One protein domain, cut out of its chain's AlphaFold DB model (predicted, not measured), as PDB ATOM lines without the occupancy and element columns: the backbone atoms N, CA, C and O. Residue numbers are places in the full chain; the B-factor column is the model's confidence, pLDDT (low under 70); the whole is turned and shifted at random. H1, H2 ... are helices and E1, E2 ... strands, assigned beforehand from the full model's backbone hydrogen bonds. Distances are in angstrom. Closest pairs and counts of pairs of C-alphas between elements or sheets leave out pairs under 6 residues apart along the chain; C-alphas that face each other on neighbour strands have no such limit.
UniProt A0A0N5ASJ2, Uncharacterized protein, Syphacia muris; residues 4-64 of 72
ATOM      1  N   MET A   4     108.431 113.725 162.123       51.38
ATOM      2  CA  MET A   4     109.646 113.343 162.860       51.38
ATOM      3  C   MET A   4     110.724 112.678 161.982       51.38
ATOM      4  O   MET A   4     111.896 112.679 162.347       51.38
ATOM      5  N   GLN A   5     110.353 112.139 160.814       60.38
ATOM      6  CA  GLN A   5     111.277 111.401 159.940       60.38
ATOM      7  C   GLN A   5     112.234 112.316 159.159       60.38
ATOM      8  O   GLN A   5     113.406 111.982 159.015       60.38
ATOM      9  N   THR A   6     111.786 113.486 158.698       62.25
ATOM     10  CA  THR A   6     112.621 114.394 157.890       62.25
ATOM     11  C   THR A   6     113.645 115.146 158.737       62.25
ATOM     12  O   THR A   6     114.812 115.226 158.363       62.25
ATOM     13  N   VAL A   7     113.238 115.639 159.911       75.50
ATOM     14  CA  VAL A   7     114.143 116.330 160.845       75.50
ATOM     15  C   VAL A   7     115.211 115.370 161.376       75.50
ATOM     16  O   VAL A   7     116.385 115.731 161.415       75.50
ATOM     17  N   GLY A   8     114.837 114.130 161.719       80.38
ATOM     18  CA  GLY A   8     115.786 113.116 162.190       80.38
ATOM     19  C   GLY A   8     116.861 112.773 161.154       80.38
ATOM     20  O   GLY A   8     118.041 112.709 161.495       80.38
ATOM     21  N   LEU A   9     116.471 112.632 159.882       80.81
ATOM     22  CA  LEU A   9     117.415 112.419 158.781       80.81
ATOM     23  C   LEU A   9     118.346 113.620 158.588       80.81
ATOM     24  O   LEU A   9     119.555 113.436 158.470       80.81
ATOM     25  N   GLY A  10     117.809 114.843 158.619       81.88
ATOM     26  CA  GLY A  10     118.616 116.060 158.503       81.88
ATOM     27  C   GLY A  10     119.673 116.174 159.606       81.88
ATOM     28  O   GLY A  10     120.838 116.438 159.322       81.88
ATOM     29  N   VAL A  11     119.302 115.897 160.861       85.62
ATOM     30  CA  VAL A  11     120.250 115.894 161.988       85.62
ATOM     31  C   VAL A  11     121.313 114.805 161.817       85.62
ATOM     32  O   VAL A  11     122.495 115.071 162.030       85.62
ATOM     33  N   ALA A  12     120.927 113.599 161.388       83.69
ATOM     34  CA  ALA A  12     121.870 112.508 161.151       83.69
ATOM     35  C   ALA A  12     122.901 112.854 160.061       83.69
ATOM     36  O   ALA A  12     124.096 112.627 160.254       83.69
ATOM     37  N   MET A  13     122.464 113.472 158.957       85.31
ATOM     38  CA  MET A  13     123.363 113.940 157.895       85.31
ATOM     39  C   MET A  13     124.365 114.978 158.400       85.31
ATOM     40  O   MET A  13     125.550 114.883 158.082       85.31
ATOM     41  N   VAL A  14     123.903 115.953 159.194       85.62
ATOM     42  CA  VAL A  14     124.760 117.005 159.767       85.62
ATOM     43  C   VAL A  14     125.802 116.402 160.707       85.62
ATOM     44  O   VAL A  14     126.978 116.752 160.622       85.62
ATOM     45  N   MET A  15     125.410 115.454 161.562       86.69
ATOM     46  CA  MET A  15     126.341 114.779 162.472       86.69
ATOM     47  C   MET A  15     127.373 113.934 161.715       86.69
ATOM     48  O   MET A  15     128.560 113.974 162.041       86.69
ATOM     49  N   GLN A  16     126.954 113.210 160.670       83.94
ATOM     50  CA  GLN A  16     127.867 112.422 159.839       83.94
ATOM     51  C   GLN A  16     128.860 113.320 159.085       83.94
ATOM     52  O   GLN A  16     130.055 113.021 159.041       83.94
ATOM     53  N   GLN A  17     128.383 114.442 158.539       83.31
ATOM     54  CA  GLN A  17     129.225 115.451 157.902       83.31
ATOM     55  C   GLN A  17     130.251 116.029 158.882       83.31
ATOM     56  O   GLN A  17     131.436 116.084 158.559       83.31
ATOM     57  N   ALA A  18     129.818 116.429 160.080       82.44
ATOM     58  CA  ALA A  18     130.711 116.960 161.106       82.44
ATOM     59  C   ALA A  18     131.812 115.950 161.469       82.44
ATOM     60  O   ALA A  18     132.983 116.318 161.539       82.44
ATOM     61  N   GLY A  19     131.465 114.665 161.606       77.62
ATOM     62  CA  GLY A  19     132.439 113.595 161.834       77.62
ATOM     63  C   GLY A  19     133.473 113.468 160.710       77.62
ATOM     64  O   GLY A  19     134.666 113.354 160.981       77.62
ATOM     65  N   ALA A  20     133.043 113.547 159.450       73.94
ATOM     66  CA  ALA A  20     133.949 113.471 158.303       73.94
ATOM     67  C   ALA A  20     134.877 114.690 158.171       73.94
ATOM     68  O   ALA A  20     136.001 114.539 157.702       73.94
ATOM     69  N   LEU A  21     134.433 115.876 158.598       71.62
ATOM     70  CA  LEU A  21     135.244 117.101 158.585       71.62
ATOM     71  C   LEU A  21     136.287 117.144 159.713       71.62
ATOM     72  O   LEU A  21     137.329 117.777 159.553       71.62
ATOM     73  N   VAL A  22     136.015 116.485 160.844       73.62
ATOM     74  CA  VAL A  22     136.955 116.364 161.975       73.62
ATOM     75  C   VAL A  22     137.975 115.233 161.742       73.62
ATOM     76  O   VAL A  22     139.068 115.261 162.306       73.62
ATOM     77  N   GLY A  23     137.654 114.258 160.884       63.19
ATOM     78  CA  GLY A  23     138.562 113.195 160.447       63.19
ATOM     79  C   GLY A  23     139.591 113.650 159.402       63.19
ATOM     80  O   GLY A  23     139.361 114.579 158.632       63.19
ATOM     81  N   ALA A  24     140.754 112.989 159.367       55.59
ATOM     82  CA  ALA A  24     141.826 113.279 158.412       55.59
ATOM     83  C   ALA A  24     141.326 113.257 156.953       55.59
ATOM     84  O   ALA A  24     140.591 112.352 156.567       55.59
ATOM     85  N   LYS A  25     141.765 114.240 156.148       58.38
ATOM     86  CA  LYS A  25     141.390 114.416 154.733       58.38
ATOM     87  C   LYS A  25     141.673 113.137 153.927       58.38
ATOM     88  O   LYS A  25     142.845 112.858 153.666       58.38
ATOM     89  N   PRO A  26     140.651 112.386 153.479       58.66
ATOM     90  CA  PRO A  26     140.878 111.287 152.558       58.66
ATOM     91  C   PRO A  26     141.361 111.870 151.226       58.66
ATOM     92  O   PRO A  26     140.787 112.840 150.728       58.66
ATOM     93  N   GLN A  27     142.403 111.289 150.630       64.81
ATOM     94  CA  GLN A  27     142.660 111.503 149.207       64.81
ATOM     95  C   GLN A  27     141.451 110.957 148.442       64.81
ATOM     96  O   GLN A  27     141.157 109.763 148.501       64.81
ATOM     97  N   VAL A  28     140.711 111.845 147.782       73.69
ATOM     98  CA  VAL A  28     139.556 111.458 146.973       73.69
ATOM     99  C   VAL A  28     140.059 111.023 145.606       73.69
ATOM    100  O   VAL A  28     140.559 111.840 144.837       73.69
ATOM    101  N   ASP A  29     139.912 109.737 145.306       85.69
ATOM    102  CA  ASP A  29     140.027 109.235 143.941       85.69
ATOM    103  C   ASP A  29     138.760 109.623 143.166       85.69
ATOM    104  O   ASP A  29     137.691 109.023 143.329       85.69
ATOM    105  N   VAL A  30     138.889 110.674 142.358       84.94
ATOM    106  CA  VAL A  30     137.801 111.258 141.564       84.94
ATOM    107  C   VAL A  30     137.233 110.249 140.570       84.94
ATOM    108  O   VAL A  30     136.016 110.093 140.494       84.94
ATOM    109  N   VAL A  31     138.091 109.495 139.879       86.81
ATOM    110  CA  VAL A  31     137.678 108.539 138.840       86.81
ATOM    111  C   VAL A  31     136.871 107.398 139.458       86.81
ATOM    112  O   VAL A  31     135.809 107.015 138.956       86.81
ATOM    113  N   ALA A  32     137.332 106.872 140.594       89.06
ATOM    114  CA  ALA A  32     136.586 105.856 141.326       89.06
ATOM    115  C   ALA A  32     135.237 106.392 141.843       89.06
ATOM    116  O   ALA A  32     134.246 105.654 141.878       89.06
ATOM    117  N   LEU A  33     135.180 107.666 142.245       90.88
ATOM    118  CA  LEU A  33     133.960 108.294 142.747       90.88
ATOM    119  C   LEU A  33     132.923 108.534 141.637       90.88
ATOM    120  O   LEU A  33     131.750 108.226 141.843       90.88
ATOM    121  N   GLU A  34     133.337 108.977 140.449       92.00
ATOM    122  CA  GLU A  34     132.457 109.099 139.274       92.00
ATOM    123  C   GLU A  34     131.849 107.744 138.886       92.00
ATOM    124  O   GLU A  34     130.642 107.624 138.656       92.00
ATOM    125  N   GLY A  35     132.662 106.681 138.899       93.44
ATOM    126  CA  GLY A  35     132.190 105.317 138.661       93.44
ATOM    127  C   GLY A  35     131.101 104.889 139.652       93.44
ATOM    128  O   GLY A  35     130.099 104.284 139.254       93.44
ATOM    129  N   LYS A  36     131.261 105.252 140.931       93.56
ATOM    130  CA  LYS A  36     130.261 105.014 141.982       93.56
ATOM    131  C   LYS A  36     128.982 105.821 141.756       93.56
ATOM    132  O   LYS A  36     127.902 105.253 141.897       93.56
ATOM    133  N   VAL A  37     129.086 107.097 141.374       94.75
ATOM    134  CA  VAL A  37     127.926 107.948 141.051       94.75
ATOM    135  C   VAL A  37     127.132 107.361 139.892       94.75
ATOM    136  O   VAL A  37     125.924 107.170 140.012       94.75
ATOM    137  N   ARG A  38     127.804 107.007 138.791       95.44
ATOM    138  CA  ARG A  38     127.149 106.418 137.617       95.44
ATOM    139  C   ARG A  38     126.413 105.129 137.971       95.44
ATOM    140  O   ARG A  38     125.280 104.938 137.538       95.44
ATOM    141  N   LYS A  39     127.038 104.263 138.774       95.75
ATOM    142  CA  LYS A  39     126.406 103.030 139.256       95.75
ATOM    143  C   LYS A  39     125.180 103.329 140.121       95.75
ATOM    144  O   LYS A  39     124.120 102.780 139.857       95.75
ATOM    145  N   ALA A  40     125.305 104.227 141.098       96.00
ATOM    146  CA  ALA A  40     124.198 104.594 141.978       96.00
ATOM    147  C   ALA A  40     123.003 105.155 141.188       96.00
ATOM    148  O   ALA A  40     121.870 104.731 141.406       96.00
ATOM    149  N   LYS A  41     123.258 106.031 140.207       94.88
ATOM    150  CA  LYS A  41     122.224 106.545 139.296       94.88
ATOM    151  C   LYS A  41     121.580 105.433 138.462       94.88
ATOM    152  O   LYS A  41     120.360 105.404 138.346       94.88
ATOM    153  N   ALA A  42     122.372 104.509 137.910       97.00
ATOM    154  CA  ALA A  42     121.859 103.369 137.142       97.00
ATOM    155  C   ALA A  42     120.992 102.417 137.988       97.00
ATOM    156  O   ALA A  42     120.065 101.804 137.470       97.00
ATOM    157  N   GLU A  43     121.267 102.325 139.289       97.62
ATOM    158  CA  GLU A  43     120.477 101.565 140.265       97.62
ATOM    159  C   GLU A  43     119.236 102.329 140.772       97.62
ATOM    160  O   GLU A  43     118.482 101.798 141.582       97.62
ATOM    161  N   GLY A  44     119.006 103.569 140.320       96.25
ATOM    162  CA  GLY A  44     117.883 104.404 140.763       96.25
ATOM    163  C   GLY A  44     118.041 104.980 142.175       96.25
ATOM    164  O   GLY A  44     117.056 105.398 142.781       96.25
ATOM    165  N   ARG A  45     119.266 105.002 142.715       96.31
ATOM    166  CA  ARG A  45     119.567 105.542 144.048       96.31
ATOM    167  C   ARG A  45     119.556 107.069 144.043       96.31
ATOM    168  O   ARG A  45     119.881 107.706 143.040       96.31
ATOM    169  N   THR A  46     119.251 107.666 145.193       93.62
ATOM    170  CA  THR A  46     119.314 109.125 145.356       93.62
ATOM    171  C   THR A  46     120.768 109.559 145.479       93.62
ATOM    172  O   THR A  46     121.458 109.121 146.396       93.62
ATOM    173  N   VAL A  47     121.228 110.438 144.586       94.12
ATOM    174  CA  VAL A  47     122.559 111.055 144.657       94.12
ATOM    175  C   VAL A  47     122.402 112.539 144.955       94.12
ATOM    176  O   VAL A  47     121.801 113.269 144.172       94.12
ATOM    177  N   THR A  48     122.970 112.983 146.074       90.88
ATOM    178  CA  THR A  48     122.841 114.360 146.560       90.88
ATOM    179  C   THR A  48     124.212 114.926 146.891       90.88
ATOM    180  O   THR A  48     124.995 114.272 147.575       90.88
ATOM    181  N   MET A  49     124.492 116.154 146.456       88.19
ATOM    182  CA  MET A  49     125.690 116.890 146.857       88.19
ATOM    183  C   MET A  49     125.306 118.157 147.613       88.19
ATOM    184  O   MET A  49     124.532 118.970 147.114       88.19
ATOM    185  N   VAL A  50     125.842 118.313 148.822       85.31
ATOM    186  CA  VAL A  50     125.587 119.455 149.711       85.31
ATOM    187  C   VAL A  50     126.890 119.820 150.405       85.31
ATOM    188  O   VAL A  50     127.518 118.957 151.006       85.31
ATOM    189  N   ASN A  51     127.307 121.088 150.350       84.44
ATOM    190  CA  ASN A  51     128.510 121.590 151.037       84.44
ATOM    191  C   ASN A  51     129.795 120.784 150.738       84.44
ATOM    192  O   ASN A  51     130.599 120.534 151.633       84.44
ATOM    193  N   GLY A  52     129.963 120.325 149.493       84.00
ATOM    194  CA  GLY A  52     131.081 119.461 149.092       84.00
ATOM    195  C   GLY A  52     130.959 118.010 149.572       84.00
ATOM    196  O   GLY A  52     131.782 117.178 149.227       84.00
ATOM    197  N   CYS A  53     129.927 117.650 150.330       87.31
ATOM    198  CA  CYS A  53     129.657 116.276 150.727       87.31
ATOM    199  C   CYS A  53     128.748 115.585 149.708       87.31
ATOM    200  O   CYS A  53     127.680 116.097 149.371       87.31
ATOM    201  N   LEU A  54     129.161 114.407 149.246       90.25
ATOM    202  CA  LEU A  54     128.373 113.537 148.383       90.25
ATOM    203  C   LEU A  54     127.669 112.478 149.234       90.25
ATOM    204  O   LEU A  54     128.305 111.800 150.045       90.25
ATOM    205  N   TYR A  55     126.372 112.311 149.004       91.62
ATOM    206  CA  TYR A  55     125.513 111.364 149.702       91.62
ATOM    207  C   TYR A  55     124.822 110.433 148.714       91.62
ATOM    208  O   TYR A  55     124.288 110.901 147.705       91.62
ATOM    209  N   PHE A  56     124.764 109.144 149.046       94.06
ATOM    210  CA  PHE A  56     123.895 108.173 148.376       94.06
ATOM    211  C   PHE A  56     122.819 107.705 149.344       94.06
ATOM    212  O   PHE A  56     123.148 107.252 150.438       94.06
ATOM    213  N   ASP A  57     121.549 107.830 148.961       92.69
ATOM    214  CA  ASP A  57     120.392 107.529 149.821       92.69
ATOM    215  C   ASP A  57     120.563 108.104 151.231       92.69
ATOM    216  O   ASP A  57     120.346 107.430 152.237       92.69
ATOM    217  N   TYR A  58     121.013 109.362 151.285       89.62
ATOM    218  CA  TYR A  58     121.218 110.124 152.517       89.62
ATOM    219  C   TYR A  58     122.405 109.689 153.396       89.62
ATOM    220  O   TYR A  58     122.603 110.262 154.464       89.62
ATOM    221  N   GLN A  59     123.240 108.751 152.937       89.31
ATOM    222  CA  GLN A  59     124.481 108.347 153.606       89.31
ATOM    223  C   GLN A  59     125.697 109.028 152.976       89.31
ATOM    224  O   GLN A  59     125.880 108.958 151.760       89.31
ATOM    225  N   LEU A  60     126.550 109.655 153.793       89.50
ATOM    226  CA  LEU A  60     127.781 110.290 153.315       89.50
ATOM    227  C   LEU A  60     128.737 109.247 152.722       89.50
ATOM    228  O   LEU A  60     129.117 108.290 153.399       89.50
ATOM    229  N   VAL A  61     129.164 109.468 151.480       90.44
ATOM    230  CA  VAL A  61     130.101 108.592 150.758       90.44
ATOM    231  C   VAL A  61     131.434 109.261 150.441       90.44
ATOM    232  O   VAL A  61     132.436 108.561 150.306       90.44
ATOM    233  N   ALA A  62     131.470 110.592 150.334       89.00
ATOM    234  CA  ALA A  62     132.707 111.338 150.123       89.00
ATOM    235  C   ALA A  62     132.577 112.805 150.556       89.00
ATOM    236  O   ALA A  62     131.488 113.377 150.526       89.00
ATOM    237  N   TYR A  63     133.709 113.420 150.900       87.25
ATOM    238  CA  TYR A  63     133.869 114.870 150.976       87.25
ATOM    239  C   TYR A  63     134.794 115.313 149.841       87.25
ATOM    240  O   TYR A  63     135.950 114.905 149.802       87.25
ATOM    241  N   LEU A  64     134.269 116.120 148.926       85.81
ATOM    242  CA  LEU A  64     134.951 116.737 147.798       85.81
ATOM    243  C   LEU A  64     135.480 118.113 148.230       85.81
ATOM    244  O   LEU A  64     134.691 119.024 148.489       85.81
TER     245      LEU A  64
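Overview. This is residues 4 to 64 of the 72 residues of an uncharacterized protein of Syphacia muris (UniProt A0A0N5ASJ2). A small antiparallel sheet of three strands, E1, E2 and E3, sits in the middle between two helices, with H1 over one face and H2 over the other. The link of residues 23 to 29 leads round from one helix to the other, and the two helices do not come near each other. The printed part has 61 residues, with two named helices and three named strands in the order H1, H2, E1, E2, E3; the sheet's order is E1, E2, E3, and the class is mixed, helices and strands. The whole is flat, spanning 35 by 31 by 13 A, and only just compact, close to loose, with a radius of gyration of the C-alphas of 12.2 A.

Arrangement. H1, residues 4 to 22, is on the sheet of E1, residues 47 to 50, E2, residues 53 to 56, and E3, residues 59 to 63, at a height over the sheet of 9.0 A. It lies over E2 and E3 and runs slantwise to the strands, at 47 degrees to E2 on the local plane. The closest C-alphas of H1 and E3 are those of Gln 16 and Leu 60, 6.9 A apart. H2, residues 30 to 42, is on the opposite face at a height over the sheet of 9.9 A, and H1 and H2 are apart. H2 also lies over E2 and E3, and is only just slantwise to the strands, at 30.5 degrees to E2 on the local plane. The closest C-alphas of H2 and E1 are those of Lys 41 and Val 47, 7.0 A apart. In both H1 and H2 every O i to N i+4 pair is within hydrogen-bond range. The three strands form a meander, each the antiparallel neighbour of the one before. E1 and E2 are a hairpin at 158 degrees, with N 48 and O 55 within hydrogen-bond range at 3.0 A. E2 and E3 are a hairpin at 146 degrees, with N 54 and O 62 within hydrogen-bond range at 2.8 A.

Along the chain. H1 begins at C-alpha 4, (109.646, 113.343, 162.860), and measures 27.5 A from first to last C-alpha. H2 measures 18.3 A and begins at C-alpha 30, (137.801, 111.258, 141.564). E1 measures 10.3 A, E2 10.2 A and E3 11.7 A, ending at C-alpha 63, (133.869, 114.870, 150.976).

Size, cuts and confidence. The two C-alphas farthest apart are those of Met 4 and Val 31, 37.2 A. The printed part has no cut. The link from H1 to H2 is short and the other three are tight. The mean pLDDT of the printed part is 83.9, and residues 4 to 6 and 23 to 27 are under 70.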